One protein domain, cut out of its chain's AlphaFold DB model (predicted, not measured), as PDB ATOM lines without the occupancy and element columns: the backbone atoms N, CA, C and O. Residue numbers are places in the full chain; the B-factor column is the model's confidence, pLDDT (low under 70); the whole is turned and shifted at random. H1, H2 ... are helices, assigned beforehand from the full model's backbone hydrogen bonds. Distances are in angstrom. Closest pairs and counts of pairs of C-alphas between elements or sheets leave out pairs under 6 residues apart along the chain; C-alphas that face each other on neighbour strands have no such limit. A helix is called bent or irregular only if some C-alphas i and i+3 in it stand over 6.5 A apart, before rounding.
ATOM      1  N   GLU A  94     161.833 119.136 104.016       91.38
ATOM      2  CA  GLU A  94     160.540 118.743 103.454       91.38
ATOM      3  C   GLU A  94     159.407 118.917 104.473       91.38
ATOM      4  O   GLU A  94     158.343 119.436 104.145       91.38
ATOM      5  N   ALA A  95     159.658 118.549 105.733       92.75
ATOM      6  CA  ALA A  95     158.688 118.713 106.812       92.75
ATOM      7  C   ALA A  95     158.478 120.190 107.185       92.75
ATOM      8  O   ALA A  95     157.371 120.571 107.561       92.75
ATOM      9  N   TRP A  96     159.525 121.016 107.079       92.50
ATOM     10  CA  TRP A  96     159.421 122.461 107.289       92.50
ATOM     11  C   TRP A  96     158.532 123.117 106.232       92.50
ATOM     12  O   TRP A  96     157.619 123.865 106.578       92.50
ATOM     13  N   ASN A  97     158.766 122.799 104.959       93.19
ATOM     14  CA  ASN A  97     158.020 123.379 103.848       93.19
ATOM     15  C   ASN A  97     156.540 122.991 103.905       93.19
ATOM     16  O   ASN A  97     155.683 123.856 103.765       93.19
ATOM     17  N   GLU A  98     156.230 121.723 104.192       93.88
ATOM     18  CA  GLU A  98     154.833 121.290 104.301       93.88
ATOM     19  C   GLU A  98     154.102 121.961 105.475       93.88
ATOM     20  O   GLU A  98     152.930 122.323 105.360       93.88
ATOM     21  N   TYR A  99     154.794 122.192 106.594       93.62
ATOM     22  CA  TYR A  99     154.235 122.946 107.711       93.62
ATOM     23  C   TYR A  99     153.941 124.408 107.338       93.62
ATOM     24  O   TYR A  99     152.820 124.871 107.571       93.62
ATOM     25  N   ASP A 100     154.908 125.113 106.738       92.06
ATOM     26  CA  ASP A 100     154.759 126.523 106.343       92.06
ATOM     27  C   ASP A 100     153.652 126.700 105.292       92.06
ATOM     28  O   ASP A 100     152.789 127.572 105.438       92.06
ATOM     29  N   ASP A 101     153.592 125.802 104.303       93.44
ATOM     30  CA  ASP A 101     152.522 125.769 103.307       93.44
ATOM     31  C   ASP A 101     151.155 125.552 103.967       93.44
ATOM     32  O   ASP A 101     150.205 126.268 103.646       93.44
ATOM     33  N   SER A 102     151.034 124.638 104.940       93.88
ATOM     34  CA  SER A 102     149.761 124.425 105.646       93.88
ATOM     35  C   SER A 102     149.301 125.679 106.403       93.88
ATOM     36  O   SER A 102     148.119 126.040 106.374       93.88
ATOM     37  N   LEU A 103     150.228 126.411 107.034       91.62
ATOM     38  CA  LEU A 103     149.899 127.654 107.726       91.62
ATOM     39  C   LEU A 103     149.456 128.739 106.741       91.62
ATOM     40  O   LEU A 103     148.475 129.448 106.985       91.62
ATOM     41  N   ALA A 104     150.174 128.878 105.627       86.50
ATOM     42  CA  ALA A 104     149.938 129.923 104.643       86.50
ATOM     43  C   ALA A 104     148.695 129.671 103.775       86.50
ATOM     44  O   ALA A 104     147.985 130.624 103.443       86.50
ATOM     45  N   LEU A 105     148.435 128.418 103.398       89.69
ATOM     46  CA  LEU A 105     147.403 128.053 102.425       89.69
ATOM     47  C   LEU A 105     146.109 127.578 103.081       89.69
ATOM     48  O   LEU A 105     145.032 127.935 102.599       89.69
ATOM     49  N   ASP A 106     146.191 126.830 104.182       93.25
ATOM     50  CA  ASP A 106     145.010 126.257 104.828       93.25
ATOM     51  C   ASP A 106     144.570 127.085 106.033       93.25
ATOM     52  O   ASP A 106     143.419 127.527 106.099       93.25
ATOM     53  N   VAL A 107     145.474 127.330 106.986       93.00
ATOM     54  CA  VAL A 107     145.131 128.014 108.245       93.00
ATOM     55  C   VAL A 107     144.804 129.481 107.993       93.00
ATOM     56  O   VAL A 107     143.712 129.936 108.333       93.00
ATOM     57  N   ARG A 108     145.693 130.221 107.321       87.69
ATOM     58  CA  ARG A 108     145.464 131.633 106.979       87.69
ATOM     59  C   ARG A 108     144.213 131.832 106.136       87.69
ATOM     60  O   ARG A 108     143.488 132.798 106.349       87.69
ATOM     61  N   LYS A 109     143.946 130.930 105.190       91.12
ATOM     62  CA  LYS A 109     142.738 131.008 104.365       91.12
ATOM     63  C   LYS A 109     141.478 130.874 105.216       91.12
ATOM     64  O   LYS A 109     140.579 131.693 105.075       91.12
ATOM     65  N   LYS A 110     141.440 129.915 106.147       94.31
ATOM     66  CA  LYS A 110     140.322 129.784 107.094       94.31
ATOM     67  C   LYS A 110     140.165 131.026 107.971       94.31
ATOM     68  O   LYS A 110     139.047 131.488 108.152       94.31
ATOM     69  N   LEU A 111     141.265 131.597 108.465       93.31
ATOM     70  CA  LEU A 111     141.223 132.848 109.233       93.31
ATOM     71  C   LEU A 111     140.669 134.010 108.398       93.31
ATOM     72  O   LEU A 111     139.834 134.769 108.881       93.31
ATOM     73  N   TYR A 112     141.049 134.104 107.122       88.50
ATOM     74  CA  TYR A 112     140.508 135.096 106.192       88.50
ATOM     75  C   TYR A 112     139.015 134.922 105.925       88.50
ATOM     76  O   TYR A 112     138.300 135.922 105.869       88.50
ATOM     77  N   ASP A 113     138.543 133.683 105.788       93.38
ATOM     78  CA  ASP A 113     137.114 133.385 105.644       93.38
ATOM     79  C   ASP A 113     136.321 133.791 106.906       93.38
ATOM     80  O   ASP A 113     135.128 134.079 106.825       93.38
ATOM     81  N   MET A 114     136.992 133.874 108.061       93.00
ATOM     82  CA  MET A 114     136.455 134.356 109.341       93.00
ATOM     83  C   MET A 114     136.705 135.860 109.580       93.00
ATOM     84  O   MET A 114     136.471 136.350 110.681       93.00
ATOM     85  N   ASP A 115     137.183 136.583 108.562       91.06
ATOM     86  CA  ASP A 115     137.567 138.005 108.584       91.06
ATOM     87  C   ASP A 115     138.681 138.378 109.586       91.06
ATOM     88  O   ASP A 115     138.894 139.547 109.904       91.06
ATOM     89  N   PHE A 116     139.473 137.396 110.028       89.56
ATOM     90  CA  PHE A 116     140.687 137.621 110.810       89.56
ATOM     91  C   PHE A 116     141.887 137.830 109.887       89.56
ATOM     92  O   PHE A 116     142.395 136.900 109.260       89.56
ATOM     93  N   ARG A 117     142.342 139.083 109.795       82.00
ATOM     94  CA  ARG A 117     143.464 139.497 108.927       82.00
ATOM     95  C   ARG A 117     144.696 139.946 109.697       82.00
ATOM     96  O   ARG A 117     145.787 139.925 109.134       82.00
ATOM     97  N   ASP A 118     144.490 140.370 110.937       85.38
ATOM     98  CA  ASP A 118     145.522 140.878 111.828       85.38
ATOM     99  C   ASP A 118     145.840 139.800 112.861       85.38
ATOM    100  O   ASP A 118     145.028 139.514 113.740       85.38
ATOM    101  N   TYR A 119     146.967 139.125 112.663       81.06
ATOM    102  CA  TYR A 119     147.495 138.123 113.579       81.06
ATOM    103  C   TYR A 119     149.022 138.098 113.470       81.06
ATOM    104  O   TYR A 119     149.598 138.313 112.395       81.06
ATOM    105  N   ASP A 120     149.688 137.816 114.584       83.62
ATOM    106  CA  ASP A 120     151.136 137.672 114.647       83.62
ATOM    107  C   ASP A 120     151.535 136.234 114.284       83.62
ATOM    108  O   ASP A 120     150.877 135.253 114.641       83.62
ATOM    109  N   ARG A 121     152.659 136.070 113.578       83.25
ATOM    110  CA  ARG A 121     153.195 134.739 113.247       83.25
ATOM    111  C   ARG A 121     153.440 133.893 114.509       83.25
ATOM    112  O   ARG A 121     153.301 132.675 114.461       83.25
ATOM    113  N   ARG A 122     153.788 134.526 115.631       83.81
ATOM    114  CA  ARG A 122     153.993 133.872 116.928       83.81
ATOM    115  C   ARG A 122     152.718 133.238 117.462       83.81
ATOM    116  O   ARG A 122     152.804 132.121 117.949       83.81
ATOM    117  N   GLU A 123     151.567 133.887 117.307       88.12
ATOM    118  CA  GLU A 123     150.277 133.343 117.757       88.12
ATOM    119  C   GLU A 123     149.935 132.059 116.993       88.12
ATOM    120  O   GLU A 123     149.502 131.073 117.586       88.12
ATOM    121  N   LEU A 124     150.215 132.023 115.684       89.88
ATOM    122  CA  LEU A 124     150.058 130.799 114.892       89.88
ATOM    123  C   LEU A 124     151.024 129.697 115.325       89.88
ATOM    124  O   LEU A 124     150.627 128.541 115.434       89.88
ATOM    125  N   HIS A 125     152.290 130.036 115.570       89.25
ATOM    126  CA  HIS A 125     153.271 129.056 116.037       89.25
ATOM    127  C   HIS A 125     152.912 128.501 117.420       89.25
ATOM    128  O   HIS A 125     153.038 127.299 117.642       89.25
ATOM    129  N   GLU A 126     152.447 129.352 118.332       91.31
ATOM    130  CA  GLU A 126     151.963 128.944 119.648       91.31
ATOM    131  C   GLU A 126     150.754 128.014 119.517       91.31
ATOM    132  O   GLU A 126     150.772 126.919 120.076       91.31
ATOM    133  N   ALA A 127     149.759 128.381 118.703       94.12
ATOM    134  CA  ALA A 127     148.597 127.537 118.439       94.12
ATOM    135  C   ALA A 127     148.990 126.161 117.875       94.12
ATOM    136  O   ALA A 127     148.465 125.144 118.328       94.12
ATOM    137  N   THR A 128     149.956 126.093 116.950       93.69
ATOM    138  CA  THR A 128     150.496 124.813 116.459       93.69
ATOM    139  C   THR A 128     151.056 123.964 117.598       93.69
ATOM    140  O   THR A 128     150.780 122.764 117.670       93.69
ATOM    141  N   LEU A 129     151.862 124.559 118.483       92.56
ATOM    142  CA  LEU A 129     152.469 123.836 119.600       92.56
ATOM    143  C   LEU A 129     151.412 123.338 120.592       92.56
ATOM    144  O   LEU A 129     151.543 122.224 121.096       92.56
ATOM    145  N   LEU A 130     150.360 124.123 120.835       95.44
ATOM    146  CA  LEU A 130     149.241 123.726 121.687       95.44
ATOM    147  C   LEU A 130     148.468 122.547 121.089       95.44
ATOM    148  O   LEU A 130     148.265 121.558 121.785       95.44
ATOM    149  N   VAL A 131     148.145 122.577 119.793       96.19
ATOM    150  CA  VAL A 131     147.512 121.437 119.100       96.19
ATOM    151  C   VAL A 131     148.385 120.183 119.201       96.19
ATOM    152  O   VAL A 131     147.889 119.094 119.480       96.19
ATOM    153  N   ALA A 132     149.699 120.320 119.014       94.62
ATOM    154  CA  ALA A 132     150.628 119.203 119.159       94.62
ATOM    155  C   ALA A 132     150.638 118.647 120.600       94.62
ATOM    156  O   ALA A 132     150.703 117.433 120.794       94.62
ATOM    157  N   ALA A 133     150.536 119.515 121.610       95.50
ATOM    158  CA  ALA A 133     150.466 119.124 123.017       95.50
ATOM    159  C   ALA A 133     149.121 118.478 123.403       95.50
ATOM    160  O   ALA A 133     149.101 117.593 124.257       95.50
ATOM    161  N   GLU A 134     148.019 118.897 122.776       97.56
ATOM    162  CA  GLU A 134     146.678 118.326 122.961       97.56
ATOM    163  C   GLU A 134     146.527 116.943 122.310       97.56
ATOM    164  O   GLU A 134     145.730 116.133 122.782       97.56
ATOM    165  N   HIS A 135     147.323 116.660 121.274       97.75
ATOM    166  CA  HIS A 135     147.261 115.429 120.480       97.75
ATOM    167  C   HIS A 135     148.594 114.653 120.446       97.75
ATOM    168  O   HIS A 135     149.151 114.401 119.366       97.75
ATOM    169  N   PRO A 136     149.144 114.238 121.605       97.06
ATOM    170  CA  PRO A 136     150.429 113.541 121.664       97.06
ATOM    171  C   PRO A 136     150.429 112.206 120.901       97.06
ATOM    172  O   PRO A 136     151.463 111.781 120.385       97.06
ATOM    173  N   GLU A 137     149.280 111.543 120.783       97.44
ATOM    174  CA  GLU A 137     149.109 110.300 120.029       97.44
ATOM    175  C   GLU A 137     149.430 110.459 118.538       97.44
ATOM    176  O   GLU A 137     150.055 109.574 117.947       97.44
ATOM    177  N   LEU A 138     149.086 111.604 117.941       96.81
ATOM    178  CA  LEU A 138     149.386 111.882 116.536       96.81
ATOM    179  C   LEU A 138     150.886 112.105 116.327       96.81
ATOM    180  O   LEU A 138     151.431 111.701 115.298       96.81
ATOM    181  N   ILE A 139     151.577 112.685 117.315       95.94
ATOM    182  CA  ILE A 139     153.039 112.806 117.286       95.94
ATOM    183  C   ILE A 139     153.678 111.416 117.294       95.94
ATOM    184  O   ILE A 139     154.571 111.159 116.486       95.94
ATOM    185  N   VAL A 140     153.213 110.507 118.159       96.62
ATOM    186  CA  VAL A 140     153.723 109.125 118.215       96.62
ATOM    187  C   VAL A 140     153.509 108.412 116.880       96.62
ATOM    188  O   VAL A 140     154.446 107.814 116.351       96.62
ATOM    189  N   GLU A 141     152.318 108.515 116.292       97.25
ATOM    190  CA  GLU A 141     152.027 107.917 114.986       97.25
ATOM    191  C   GLU A 141     152.966 108.454 113.893       97.25
ATOM    192  O   GLU A 141     153.575 107.683 113.146       97.25
ATOM    193  N   LYS A 142     153.126 109.782 113.807       95.31
ATOM    194  CA  LYS A 142     154.020 110.415 112.828       95.31
ATOM    195  C   LYS A 142     155.475 110.023 113.061       95.31
ATOM    196  O   LYS A 142     156.186 109.759 112.095       95.31
ATOM    197  N   PHE A 143     155.905 109.923 114.315       95.75
ATOM    198  CA  PHE A 143     157.246 109.470 114.668       95.75
ATOM    199  C   PHE A 143     157.513 108.039 114.184       95.75
ATOM    200  O   PHE A 143     158.538 107.796 113.547       95.75
ATOM    201  N   LEU A 144     156.585 107.105 114.417       97.00
ATOM    202  CA  LEU A 144     156.715 105.722 113.945       97.00
ATOM    203  C   LEU A 144     156.758 105.648 112.411       97.00
ATOM    204  O   LEU A 144     157.625 104.966 111.865       97.00
ATOM    205  N   LYS A 145     155.919 106.426 111.712       95.00
ATOM    206  CA  LYS A 145     155.968 106.554 110.241       95.00
ATOM    207  C   LYS A 145     157.321 107.068 109.748       95.00
ATOM    208  O   LYS A 145     157.891 106.504 108.821       95.00
ATOM    209  N   ILE A 146     157.873 108.103 110.385       93.31
ATOM    210  CA  ILE A 146     159.199 108.656 110.041       93.31
ATOM    211  C   ILE A 146     160.302 107.604 110.218       93.31
ATOM    212  O   ILE A 146     161.267 107.588 109.452       93.31
ATOM    213  N   ARG A 147     160.168 106.715 111.208       93.94
ATOM    214  CA  ARG A 147     161.095 105.596 111.430       93.94
ATOM    215  C   ARG A 147     160.867 104.403 110.497       93.94
ATOM    216  O   ARG A 147     161.709 103.509 110.482       93.94
ATOM    217  N   GLY A 148     159.780 104.393 109.723       92.94
ATOM    218  CA  GLY A 148     159.374 103.256 108.894       92.94
ATOM    219  C   GLY A 148     158.861 102.066 109.711       92.94
ATOM    220  O   GLY A 148     158.968 100.929 109.266       92.94
TER     221      GLY A 148
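This is residues 94 to 148 of the 150 residues of the protein "HNH-type endonuclease" of Natrinema versiforme JCM 10478 (UniProt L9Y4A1). Three helices follow one another in a loose, open zigzag: H1, the longest, has the first turns of H2 near its Leu 103, and H3 turns off from the far end of H2 at a sharp corner. Residues 129 to 148, the end of H2 and H3 with them, stick out from the body made by H1, the loop after it and the rest of H2. The printed part has 55 residues with three named helices, in the order H1, H2, H3, and no named strand; the class is all helix. The whole is loose, with a radius of gyration of the C-alphas of 13.2 A, and elongated, spanning 40 by 23 by 18 A.

Begin with H1, residues 94 to 113, and look from it to H2, residues 121 to 134: the two are close but not clearly touching. Their closest C-alphas are those of Leu 103 and Leu 124, 7.8 A apart. Their lines are about perpendicular, at 75 degrees. Next find H3, residues 136 to 147, which is close to H2 but not clearly touching it; the closest C-alphas, of Ala 132 and Ile 139, are 7.1 A apart. The lines of H2 and H3 are about perpendicular, at 87 degrees. H1 and H3 are apart. In H2 and H3 every O i to N i+4 pair is within hydrogen-bond range; in H1, 13 of 16 are.

Find C-alpha 94 at (160.540, 118.743, 103.454); from there H1 runs 27.7 A to C-alpha 113. H1 is neither bent nor irregular, but only just: C-alphas 104 and 107 are 6.3 A apart. H2 starts at C-alpha 121, (153.195, 134.739, 113.247), and measures 20.2 A. H3, 16.8 A long, ends at C-alpha 147, (161.095, 105.596, 111.430).

The C-alphas farthest apart, of Asp 115 and Gly 148, are 41.0 A from each other. The printed part has no cut. The link from H1 to H2 is short and that from H2 to H3 tight. The mean pLDDT of the printed part is 92.2, and no printed residue is under 70.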